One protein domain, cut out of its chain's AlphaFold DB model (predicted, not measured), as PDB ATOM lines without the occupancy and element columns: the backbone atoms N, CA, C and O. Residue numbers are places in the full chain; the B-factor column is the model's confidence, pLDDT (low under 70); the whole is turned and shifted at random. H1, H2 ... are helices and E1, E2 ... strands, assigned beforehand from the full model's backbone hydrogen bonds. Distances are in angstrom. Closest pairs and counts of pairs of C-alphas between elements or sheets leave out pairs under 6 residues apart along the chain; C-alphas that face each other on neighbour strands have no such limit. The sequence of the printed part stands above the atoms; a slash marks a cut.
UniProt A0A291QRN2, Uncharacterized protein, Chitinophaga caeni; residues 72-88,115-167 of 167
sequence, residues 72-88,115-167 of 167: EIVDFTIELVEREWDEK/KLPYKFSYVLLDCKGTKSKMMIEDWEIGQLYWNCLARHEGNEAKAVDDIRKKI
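What this domain is: This is residues 72 to 88 and 115 to 167 of the 167 residues of an uncharacterized protein of Chitinophaga caeni (UniProt A0A291QRN2). A narrow, twisted sheet of three strands has a steeply tilted pair of helices, H1 and H2, grazing it, while residues 81 to 88 lead away from the sheet to a cut. The 70 printed residues run E1 E2 E3 H1 H2; the antiparallel sheet's order is E1 - E2 - E3, and the class is mixed. The whole is loose, radius of gyration of the C-alphas 13.8 A, and flat, 43 by 35 by 18 A.

Where its parts are: E1, residues 72 to 80, spans 24.7 A from C-alpha 72 at (30.119, 47.114, 10.423). E2, 118 to 125, spans 22.8 A; E3, 131 to 135, 13.3 A; H1, 139 to 151, 18.6 A. H2, 156 to 166, spans 15.6 A, ending at (14.324, 40.252, 7.095).

How they stand to each other: The sheet is only just strongly twisted, its C-alphas up to 4.2 A off the best plane. E1 and E2 are antiparallel, with N 77 and O 121 2.8 A apart, within hydrogen-bond range. E2 and E3 form a hairpin, with N 124 and O 132 at 2.8 A. H1 and H2 touch, closest C-alphas Cys 148 and Ala 159 at 4.7 A, a steep tilt of 55 degrees, opposite ways. Both only graze the sheet, with residues 141 to 145 and 160 to 164. In both helices every O i to N i+4 pair is within hydrogen-bond range.

The domain as a whole: The farthest C-alphas, Lys 128 and Glu 153, are 44.3 A apart. Residues 89 to 114 are not printed; C-alphas 88 and 115 are 14.9 A apart across the cut. The links E2 to E3, E3 to H1 and H1 to H2 are tight. No printed residue is under 70 in pLDDT.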
ATOM      1  N   GLU A  72      31.323  46.828  11.200       95.88
ATOM      2  CA  GLU A  72      30.119  47.114  10.423       95.88
ATOM      3  C   GLU A  72      29.765  45.929   9.510       95.88
ATOM      4  O   GLU A  72      30.653  45.235   8.999       95.88
ATOM      5  N   ILE A  73      28.465  45.707   9.300       94.56
ATOM      6  CA  ILE A  73      27.948  44.859   8.221       94.56
ATOM      7  C   ILE A  73      27.674  45.793   7.042       94.56
ATOM      8  O   ILE A  73      26.755  46.600   7.096       94.56
ATOM      9  N   VAL A  74      28.510  45.706   6.012       95.69
ATOM     10  CA  VAL A  74      28.503  46.622   4.864       95.69
ATOM     11  C   VAL A  74      27.405  46.258   3.873       95.69
ATOM     12  O   VAL A  74      26.787  47.143   3.294       95.69
ATOM     13  N   ASP A  75      27.209  44.962   3.631       94.50
ATOM     14  CA  ASP A  75      26.261  44.486   2.625       94.50
ATOM     15  C   ASP A  75      25.825  43.039   2.895       94.50
ATOM     16  O   ASP A  75      26.517  42.273   3.577       94.50
ATOM     17  N   PHE A  76      24.694  42.658   2.309       94.44
ATOM     18  CA  PHE A  76      24.180  41.299   2.269       94.44
ATOM     19  C   PHE A  76      23.999  40.852   0.814       94.44
ATOM     20  O   PHE A  76      23.117  41.297   0.080       94.44
ATOM     21  N   THR A  77      24.853  39.921   0.403       94.56
ATOM     22  CA  THR A  77      24.948  39.440  -0.976       94.56
ATOM     23  C   THR A  77      24.265  38.088  -1.134       94.56
ATOM     24  O   THR A  77      24.359  37.212  -0.269       94.56
ATOM     25  N   ILE A  78      23.575  37.926  -2.262       94.00
ATOM     26  CA  ILE A  78      22.836  36.716  -2.624       94.00
ATOM     27  C   ILE A  78      23.275  36.324  -4.027       94.00
ATOM     28  O   ILE A  78      23.082  37.090  -4.970       94.00
ATOM     29  N   GLU A  79      23.874  35.147  -4.160       93.69
ATOM     30  CA  GLU A  79      24.442  34.664  -5.417       93.69
ATOM     31  C   GLU A  79      23.754  33.379  -5.853       93.69
ATOM     32  O   GLU A  79      23.607  32.455  -5.058       93.69
ATOM     33  N   LEU A  80      23.347  33.318  -7.121       93.19
ATOM     34  CA  LEU A  80      22.815  32.101  -7.728       93.19
ATOM     35  C   LEU A  80      23.898  31.027  -7.792       93.19
ATOM     36  O   LEU A  80      25.041  31.294  -8.166       93.19
ATOM     37  N   VAL A  81      23.516  29.799  -7.470       92.00
ATOM     38  CA  VAL A  81      24.355  28.613  -7.639       92.00
ATOM     39  C   VAL A  81      23.599  27.529  -8.388       92.00
ATOM     40  O   VAL A  81      22.382  27.590  -8.545       92.00
ATOM     41  N   GLU A  82      24.334  26.528  -8.869       89.00
ATOM     42  CA  GLU A  82      23.750  25.366  -9.536       89.00
ATOM     43  C   GLU A  82      22.635  24.753  -8.690       89.00
ATOM     44  O   GLU A  82      22.849  24.429  -7.518       89.00
ATOM     45  N   ARG A  83      21.470  24.571  -9.310       85.62
ATOM     46  CA  ARG A  83      20.249  24.081  -8.661       85.62
ATOM     47  C   ARG A  83      20.265  22.581  -8.405       85.62
ATOM     48  O   ARG A  83      19.536  22.096  -7.551       85.62
ATOM     49  N   GLU A  84      21.095  21.855  -9.138       84.06
ATOM     50  CA  GLU A  84      21.156  20.403  -9.063       84.06
ATOM     51  C   GLU A  84      22.401  19.957  -8.303       84.06
ATOM     52  O   GLU A  84      23.438  20.636  -8.264       84.06
ATOM     53  N   TRP A  85      22.276  18.824  -7.618       83.25
ATOM     54  CA  TRP A  85      23.432  18.150  -7.048       83.25
ATOM     55  C   TRP A  85      24.277  17.556  -8.171       83.25
ATOM     56  O   TRP A  85      23.756  17.127  -9.191       83.25
ATOM     57  N   ASP A  86      25.588  17.511  -7.954       83.50
ATOM     58  CA  ASP A  86      26.523  16.865  -8.873       83.50
ATOM     59  C   ASP A  86      26.130  15.391  -9.072       83.50
ATOM     60  O   ASP A  86      26.106  14.614  -8.110       83.50
ATOM     61  N   GLU A  87      25.833  15.018 -10.318       82.19
ATOM     62  CA  GLU A  87      25.387  13.678 -10.706       82.19
ATOM     63  C   GLU A  87      26.349  12.592 -10.223       82.19
ATOM     64  O   GLU A  87      25.911  11.573  -9.696       82.19
ATOM     65  N   LYS A  88      27.665  12.837 -10.268       82.50
ATOM     66  CA  LYS A  88      28.668  11.862  -9.811       82.50
ATOM     67  C   LYS A  88      28.577  11.608  -8.312       82.50
ATOM     68  O   LYS A  88      28.830  10.497  -7.845       82.50
ATOM     69  N   LYS A 115      18.551  20.940  -3.402       86.62
ATOM     70  CA  LYS A 115      19.689  21.841  -3.255       86.62
ATOM     71  C   LYS A 115      19.188  23.282  -3.256       86.62
ATOM     72  O   LYS A 115      18.398  23.684  -4.106       86.62
ATOM     73  N   LEU A 116      19.682  24.069  -2.308       89.31
ATOM     74  CA  LEU A 116      19.395  25.496  -2.242       89.31
ATOM     75  C   LEU A 116      20.042  26.211  -3.450       89.31
ATOM     76  O   LEU A 116      21.263  26.125  -3.608       89.31
ATOM     77  N   PRO A 117      19.273  26.944  -4.277       91.75
ATOM     78  CA  PRO A 117      19.788  27.568  -5.499       91.75
ATOM     79  C   PRO A 117      20.525  28.895  -5.253       91.75
ATOM     80  O   PRO A 117      20.867  29.600  -6.203       91.75
ATOM     81  N   TYR A 118      20.799  29.242  -3.991       92.19
ATOM     82  CA  TYR A 118      21.474  30.479  -3.609       92.19
ATOM     83  C   TYR A 118      22.546  30.261  -2.544       92.19
ATOM     84  O   TYR A 118      22.405  29.433  -1.646       92.19
ATOM     85  N   LYS A 119      23.597  31.078  -2.614       93.31
ATOM     86  CA  LYS A 119      24.531  31.327  -1.519       93.31
ATOM     87  C   LYS A 119      24.260  32.698  -0.931       93.31
ATOM     88  O   LYS A 119      24.217  33.695  -1.647       93.31
ATOM     89  N   PHE A 120      24.131  32.733   0.385       94.31
ATOM     90  CA  PHE A 120      23.962  33.956   1.151       94.31
ATOM     91  C   PHE A 120      25.295  34.330   1.794       94.31
ATOM     92  O   PHE A 120      26.030  33.459   2.266       94.31
ATOM     93  N   SER A 121      25.670  35.604   1.775       95.50
ATOM     94  CA  SER A 121      26.928  36.056   2.375       95.50
ATOM     95  C   SER A 121      26.835  37.484   2.891       95.50
ATOM     96  O   SER A 121      26.298  38.353   2.208       95.50
ATOM     97  N   TYR A 122      27.447  37.749   4.041       95.12
ATOM     98  CA  TYR A 122      27.674  39.106   4.528       95.12
ATOM     99  C   TYR A 122      28.993  39.667   4.004       95.12
ATOM    100  O   TYR A 122      29.992  38.952   3.920       95.12
ATOM    101  N   VAL A 123      29.020  40.964   3.720       96.06
ATOM    102  CA  VAL A 123      30.256  41.730   3.553       96.06
ATOM    103  C   VAL A 123      30.509  42.471   4.857       96.06
ATOM    104  O   VAL A 123      29.729  43.328   5.257       96.06
ATOM    105  N   LEU A 124      31.590  42.119   5.541       96.31
ATOM    106  CA  LEU A 124      31.929  42.624   6.867       96.31
ATOM    107  C   LEU A 124      33.139  43.549   6.798       96.31
ATOM    108  O   LEU A 124      34.096  43.248   6.083       96.31
ATOM    109  N   LEU A 125      33.119  44.625   7.581       97.31
ATOM    110  CA  LEU A 125      34.267  45.496   7.813       97.31
ATOM    111  C   LEU A 125      34.860  45.207   9.193       97.31
ATOM    112  O   LEU A 125      34.146  45.241  10.195       97.31
ATOM    113  N   ASP A 126      36.157  44.926   9.259       95.75
ATOM    114  CA  ASP A 126      36.851  44.650  10.520       95.75
ATOM    115  C   ASP A 126      37.410  45.924  11.192       95.75
ATOM    116  O   ASP A 126      37.222  47.044  10.705       95.75
ATOM    117  N   CYS A 127      38.078  45.793  12.344       95.44
ATOM    118  CA  CYS A 127      38.638  46.952  13.057       95.44
ATOM    119  C   CYS A 127      39.843  47.608  12.359       95.44
ATOM    120  O   CYS A 127      40.272  48.681  12.776       95.44
ATOM    121  N   LYS A 128      40.402  46.973  11.324       95.25
ATOM    122  CA  LYS A 128      41.494  47.492  10.491       95.25
ATOM    123  C   LYS A 128      40.993  48.055   9.157       95.25
ATOM    124  O   LYS A 128      41.803  48.469   8.334       95.25
ATOM    125  N   GLY A 129      39.677  48.087   8.937       93.56
ATOM    126  CA  GLY A 129      39.078  48.518   7.676       93.56
ATOM    127  C   GLY A 129      39.147  47.465   6.563       93.56
ATOM    128  O   GLY A 129      38.893  47.784   5.401       93.56
ATOM    129  N   THR A 130      39.468  46.211   6.884       94.81
ATOM    130  CA  THR A 130      39.478  45.112   5.915       94.81
ATOM    131  C   THR A 130      38.051  44.673   5.619       94.81
ATOM    132  O   THR A 130      37.294  44.343   6.534       94.81
ATOM    133  N   LYS A 131      37.692  44.621   4.331       96.12
ATOM    134  CA  LYS A 131      36.419  44.053   3.875       96.12
ATOM    135  C   LYS A 131      36.566  42.559   3.617       96.12
ATOM    136  O   LYS A 131      37.413  42.150   2.830       96.12
ATOM    137  N   SER A 132      35.721  41.755   4.252       94.94
ATOM    138  CA  SER A 132      35.697  40.299   4.091       94.94
ATOM    139  C   SER A 132      34.300  39.814   3.735       94.94
ATOM    140  O   SER A 132      33.326  40.222   4.362       94.94
ATOM    141  N   LYS A 133      34.200  38.918   2.752       95.38
ATOM    142  CA  LYS A 133      32.946  38.247   2.403       95.38
ATOM    143  C   LYS A 133      32.834  36.935   3.178       95.38
ATOM    144  O   LYS A 133      33.709  36.079   3.066       95.38
ATOM    145  N   MET A 134      31.769  36.785   3.955       94.06
ATOM    146  CA  MET A 134      31.521  35.641   4.825       94.06
ATOM    147  C   MET A 134      30.241  34.930   4.401       94.06
ATOM    148  O   MET A 134      29.158  35.506   4.487       94.06
ATOM    149  N   MET A 135      30.373  33.683   3.948       93.69
ATOM    150  CA  MET A 135      29.232  32.850   3.575       93.69
ATOM    151  C   MET A 135      28.447  32.419   4.812       93.69
ATOM    152  O   MET A 135      29.031  32.061   5.833       93.69
ATOM    153  N   ILE A 136      27.123  32.452   4.701       91.50
ATOM    154  CA  ILE A 136      26.202  31.959   5.719       91.50
ATOM    155  C   ILE A 136      25.903  30.497   5.391       91.50
ATOM    156  O   ILE A 136      25.279  30.203   4.375       91.50
ATOM    157  N   GLU A 137      26.360  29.594   6.254       85.50
ATOM    158  CA  GLU A 137      26.071  28.151   6.173       85.50
ATOM    159  C   GLU A 137      24.873  27.734   7.034       85.50
ATOM    160  O   GLU A 137      24.579  26.549   7.170       85.50
ATOM    161  N   ASP A 138      24.188  28.702   7.638       82.69
ATOM    162  CA  ASP A 138      23.036  28.446   8.489       82.69
ATOM    163  C   ASP A 138      21.914  27.741   7.709       82.69
ATOM    164  O   ASP A 138      21.517  28.168   6.623       82.69
ATOM    165  N   TRP A 139      21.370  26.665   8.272       83.81
ATOM    166  CA  TRP A 139      20.191  26.005   7.717       83.81
ATOM    167  C   TRP A 139      18.967  26.931   7.735       83.81
ATOM    168  O   TRP A 139      18.133  26.880   6.828       83.81
ATOM    169  N   GLU A 140      18.864  27.810   8.735       88.31
ATOM    170  CA  GLU A 140      17.697  28.666   8.945       88.31
ATOM    171  C   GLU A 140      17.434  29.602   7.760       88.31
ATOM    172  O   GLU A 140      16.276  29.802   7.389       88.31
ATOM    173  N   ILE A 141      18.480  30.124   7.106       89.38
ATOM    174  CA  ILE A 141      18.307  30.996   5.936       89.38
ATOM    175  C   ILE A 141      17.843  30.218   4.700       89.38
ATOM    176  O   ILE A 141      17.023  30.715   3.925       89.38
ATOM    177  N   GLY A 142      18.302  28.972   4.544       90.25
ATOM    178  CA  GLY A 142      17.818  28.073   3.498       90.25
ATOM    179  C   GLY A 142      16.343  27.733   3.701       90.25
ATOM    180  O   GLY A 142      15.543  27.837   2.774       90.25
ATOM    181  N   GLN A 143      15.954  27.427   4.938       91.00
ATOM    182  CA  GLN A 143      14.559  27.147   5.263       91.00
ATOM    183  C   GLN A 143      13.667  28.385   5.126       91.00
ATOM    184  O   GLN A 143      12.535  28.297   4.643       91.00
ATOM    185  N   LEU A 144      14.176  29.563   5.496       92.44
ATOM    186  CA  LEU A 144      13.492  30.826   5.251       92.44
ATOM    187  C   LEU A 144      13.237  31.030   3.754       92.44
ATOM    188  O   LEU A 144      12.122  31.399   3.391       92.44
ATOM    189  N   TYR A 145      14.222  30.748   2.897       92.38
ATOM    190  CA  TYR A 145      14.054  30.827   1.448       92.38
ATOM    191  C   TYR A 145      12.931  29.922   0.940       92.38
ATOM    192  O   TYR A 145      12.043  30.417   0.247       92.38
ATOM    193  N   TRP A 146      12.902  28.646   1.330       92.00
ATOM    194  CA  TRP A 146      11.839  27.725   0.910       92.00
ATOM    195  C   TRP A 146      10.453  28.195   1.363       92.00
ATOM    196  O   TRP A 146       9.505  28.196   0.577       92.00
ATOM    197  N   ASN A 147      10.351  28.708   2.591       93.06
ATOM    198  CA  ASN A 147       9.116  29.299   3.104       93.06
ATOM    199  C   ASN A 147       8.693  30.558   2.327       93.06
ATOM    200  O   ASN A 147       7.504  30.793   2.125       93.06
ATOM    201  N   CYS A 148       9.635  31.408   1.910       93.31
ATOM    202  CA  CYS A 148       9.345  32.557   1.051       93.31
ATOM    203  C   CYS A 148       8.906  32.113  -0.352       93.31
ATOM    204  O   CYS A 148       7.948  32.661  -0.889       93.31
ATOM    205  N   LEU A 149       9.572  31.114  -0.931       93.19
ATOM    206  CA  LEU A 149       9.280  30.600  -2.267       93.19
ATOM    207  C   LEU A 149       7.871  30.007  -2.345       93.19
ATOM    208  O   LEU A 149       7.119  30.335  -3.260       93.19
ATOM    209  N   ALA A 150       7.493  29.201  -1.350       93.25
ATOM    210  CA  ALA A 150       6.152  28.637  -1.241       93.25
ATOM    211  C   ALA A 150       5.078  29.730  -1.103       93.25
ATOM    212  O   ALA A 150       4.041  29.659  -1.756       93.25
ATOM    213  N   ARG A 151       5.342  30.782  -0.311       93.44
ATOM    214  CA  ARG A 151       4.422  31.925  -0.143       93.44
ATOM    215  C   ARG A 151       4.190  32.721  -1.425       93.44
ATOM    216  O   ARG A 151       3.130  33.318  -1.571       93.44
ATOM    217  N   HIS A 152       5.168  32.750  -2.326       93.56
ATOM    218  CA  HIS A 152       5.084  33.471  -3.599       93.56
ATOM    219  C   HIS A 152       4.861  32.540  -4.798       93.56
ATOM    220  O   HIS A 152       5.201  32.920  -5.918       93.56
ATOM    221  N   GLU A 153       4.324  31.334  -4.572       91.94
ATOM    222  CA  GLU A 153       3.957  30.363  -5.620       91.94
ATOM    223  C   GLU A 153       5.108  30.057  -6.600       91.94
ATOM    224  O   GLU A 153       4.921  29.953  -7.810       91.94
ATOM    225  N   GLY A 154       6.338  29.950  -6.084       89.50
ATOM    226  CA  GLY A 154       7.526  29.669  -6.897       89.50
ATOM    227  C   GLY A 154       8.213  30.906  -7.487       89.50
ATOM    228  O   GLY A 154       9.194  30.771  -8.215       89.50
ATOM    229  N   ASN A 155       7.762  32.124  -7.170       91.69
ATOM    230  CA  ASN A 155       8.433  33.340  -7.623       91.69
ATOM    231  C   ASN A 155       9.710  33.621  -6.809       91.69
ATOM    232  O   ASN A 155       9.680  34.250  -5.747       91.69
ATOM    233  N   GLU A 156      10.850  33.183  -7.348       90.75
ATOM    234  CA  GLU A 156      12.168  33.330  -6.717       90.75
ATOM    235  C   GLU A 156      12.534  34.796  -6.431       90.75
ATOM    236  O   GLU A 156      13.047  35.101  -5.357       90.75
ATOM    237  N   ALA A 157      12.238  35.723  -7.347       91.69
ATOM    238  CA  ALA A 157      12.610  37.131  -7.189       91.69
ATOM    239  C   ALA A 157      11.937  37.765  -5.961       91.69
ATOM    240  O   ALA A 157      12.588  38.467  -5.187       91.69
ATOM    241  N   LYS A 158      10.649  37.467  -5.746       91.62
ATOM    242  CA  LYS A 158       9.922  37.909  -4.548       91.62
ATOM    243  C   LYS A 158      10.436  37.226  -3.283       91.62
ATOM    244  O   LYS A 158      10.542  37.869  -2.244       91.62
ATOM    245  N   ALA A 159      10.793  35.944  -3.368       91.88
ATOM    246  CA  ALA A 159      11.341  35.216  -2.230       91.88
ATOM    247  C   ALA A 159      12.687  35.793  -1.762       91.88
ATOM    248  O   ALA A 159      12.912  35.954  -0.564       91.88
ATOM    249  N   VAL A 160      13.556  36.150  -2.708       91.75
ATOM    250  CA  VAL A 160      14.849  36.796  -2.452       91.75
ATOM    251  C   VAL A 160      14.666  38.195  -1.850       91.75
ATOM    252  O   VAL A 160      15.382  38.554  -0.915       91.75
ATOM    253  N   ASP A 161      13.693  38.968  -2.335       93.06
ATOM    254  CA  ASP A 161      13.365  40.291  -1.785       93.06
ATOM    255  C   ASP A 161      12.849  40.210  -0.334       93.06
ATOM    256  O   ASP A 161      13.277  40.976   0.530       93.06
ATOM    257  N   ASP A 162      12.008  39.218  -0.027       92.31
ATOM    258  CA  ASP A 162      11.540  38.946   1.339       92.31
ATOM    259  C   ASP A 162      12.692  38.614   2.300       92.31
ATOM    260  O   ASP A 162      12.659  39.019   3.464       92.31
ATOM    261  N   ILE A 163      13.712  37.882   1.837       90.69
ATOM    262  CA  ILE A 163      14.896  37.568   2.652       90.69
ATOM    263  C   ILE A 163      15.691  38.837   2.941       90.69
ATOM    264  O   ILE A 163      16.046  39.072   4.091       90.69
ATOM    265  N   ARG A 164      15.920  39.684   1.927       90.12
ATOM    266  CA  ARG A 164      16.634  40.960   2.108       90.12
ATOM    267  C   ARG A 164      15.950  41.882   3.109       90.12
ATOM    268  O   ARG A 164      16.633  42.592   3.823       90.12
ATOM    269  N   LYS A 165      14.617  41.867   3.174       90.69
ATOM    270  CA  LYS A 165      13.842  42.674   4.135       90.69
ATOM    271  C   LYS A 165      13.912  42.164   5.575       90.69
ATOM    272  O   LYS A 165      13.550  42.897   6.490       90.69
ATOM    273  N   LYS A 166      14.273  40.895   5.774       86.62
ATOM    274  CA  LYS A 166      14.324  40.252   7.095       86.62
ATOM    275  C   LYS A 166      15.700  40.309   7.754       86.62
ATOM    276  O   LYS A 166      15.789  39.972   8.934       86.62
ATOM    277  N   ILE A 167      16.728  40.672   6.995       81.31
ATOM    278  CA  ILE A 167      18.123  40.785   7.429       81.31
ATOM    279  C   ILE A 167      18.442  42.253   7.677       81.31
ATOM    280  O   ILE A 167      19.069  42.528   8.723       81.31
TER     281      ILE A 167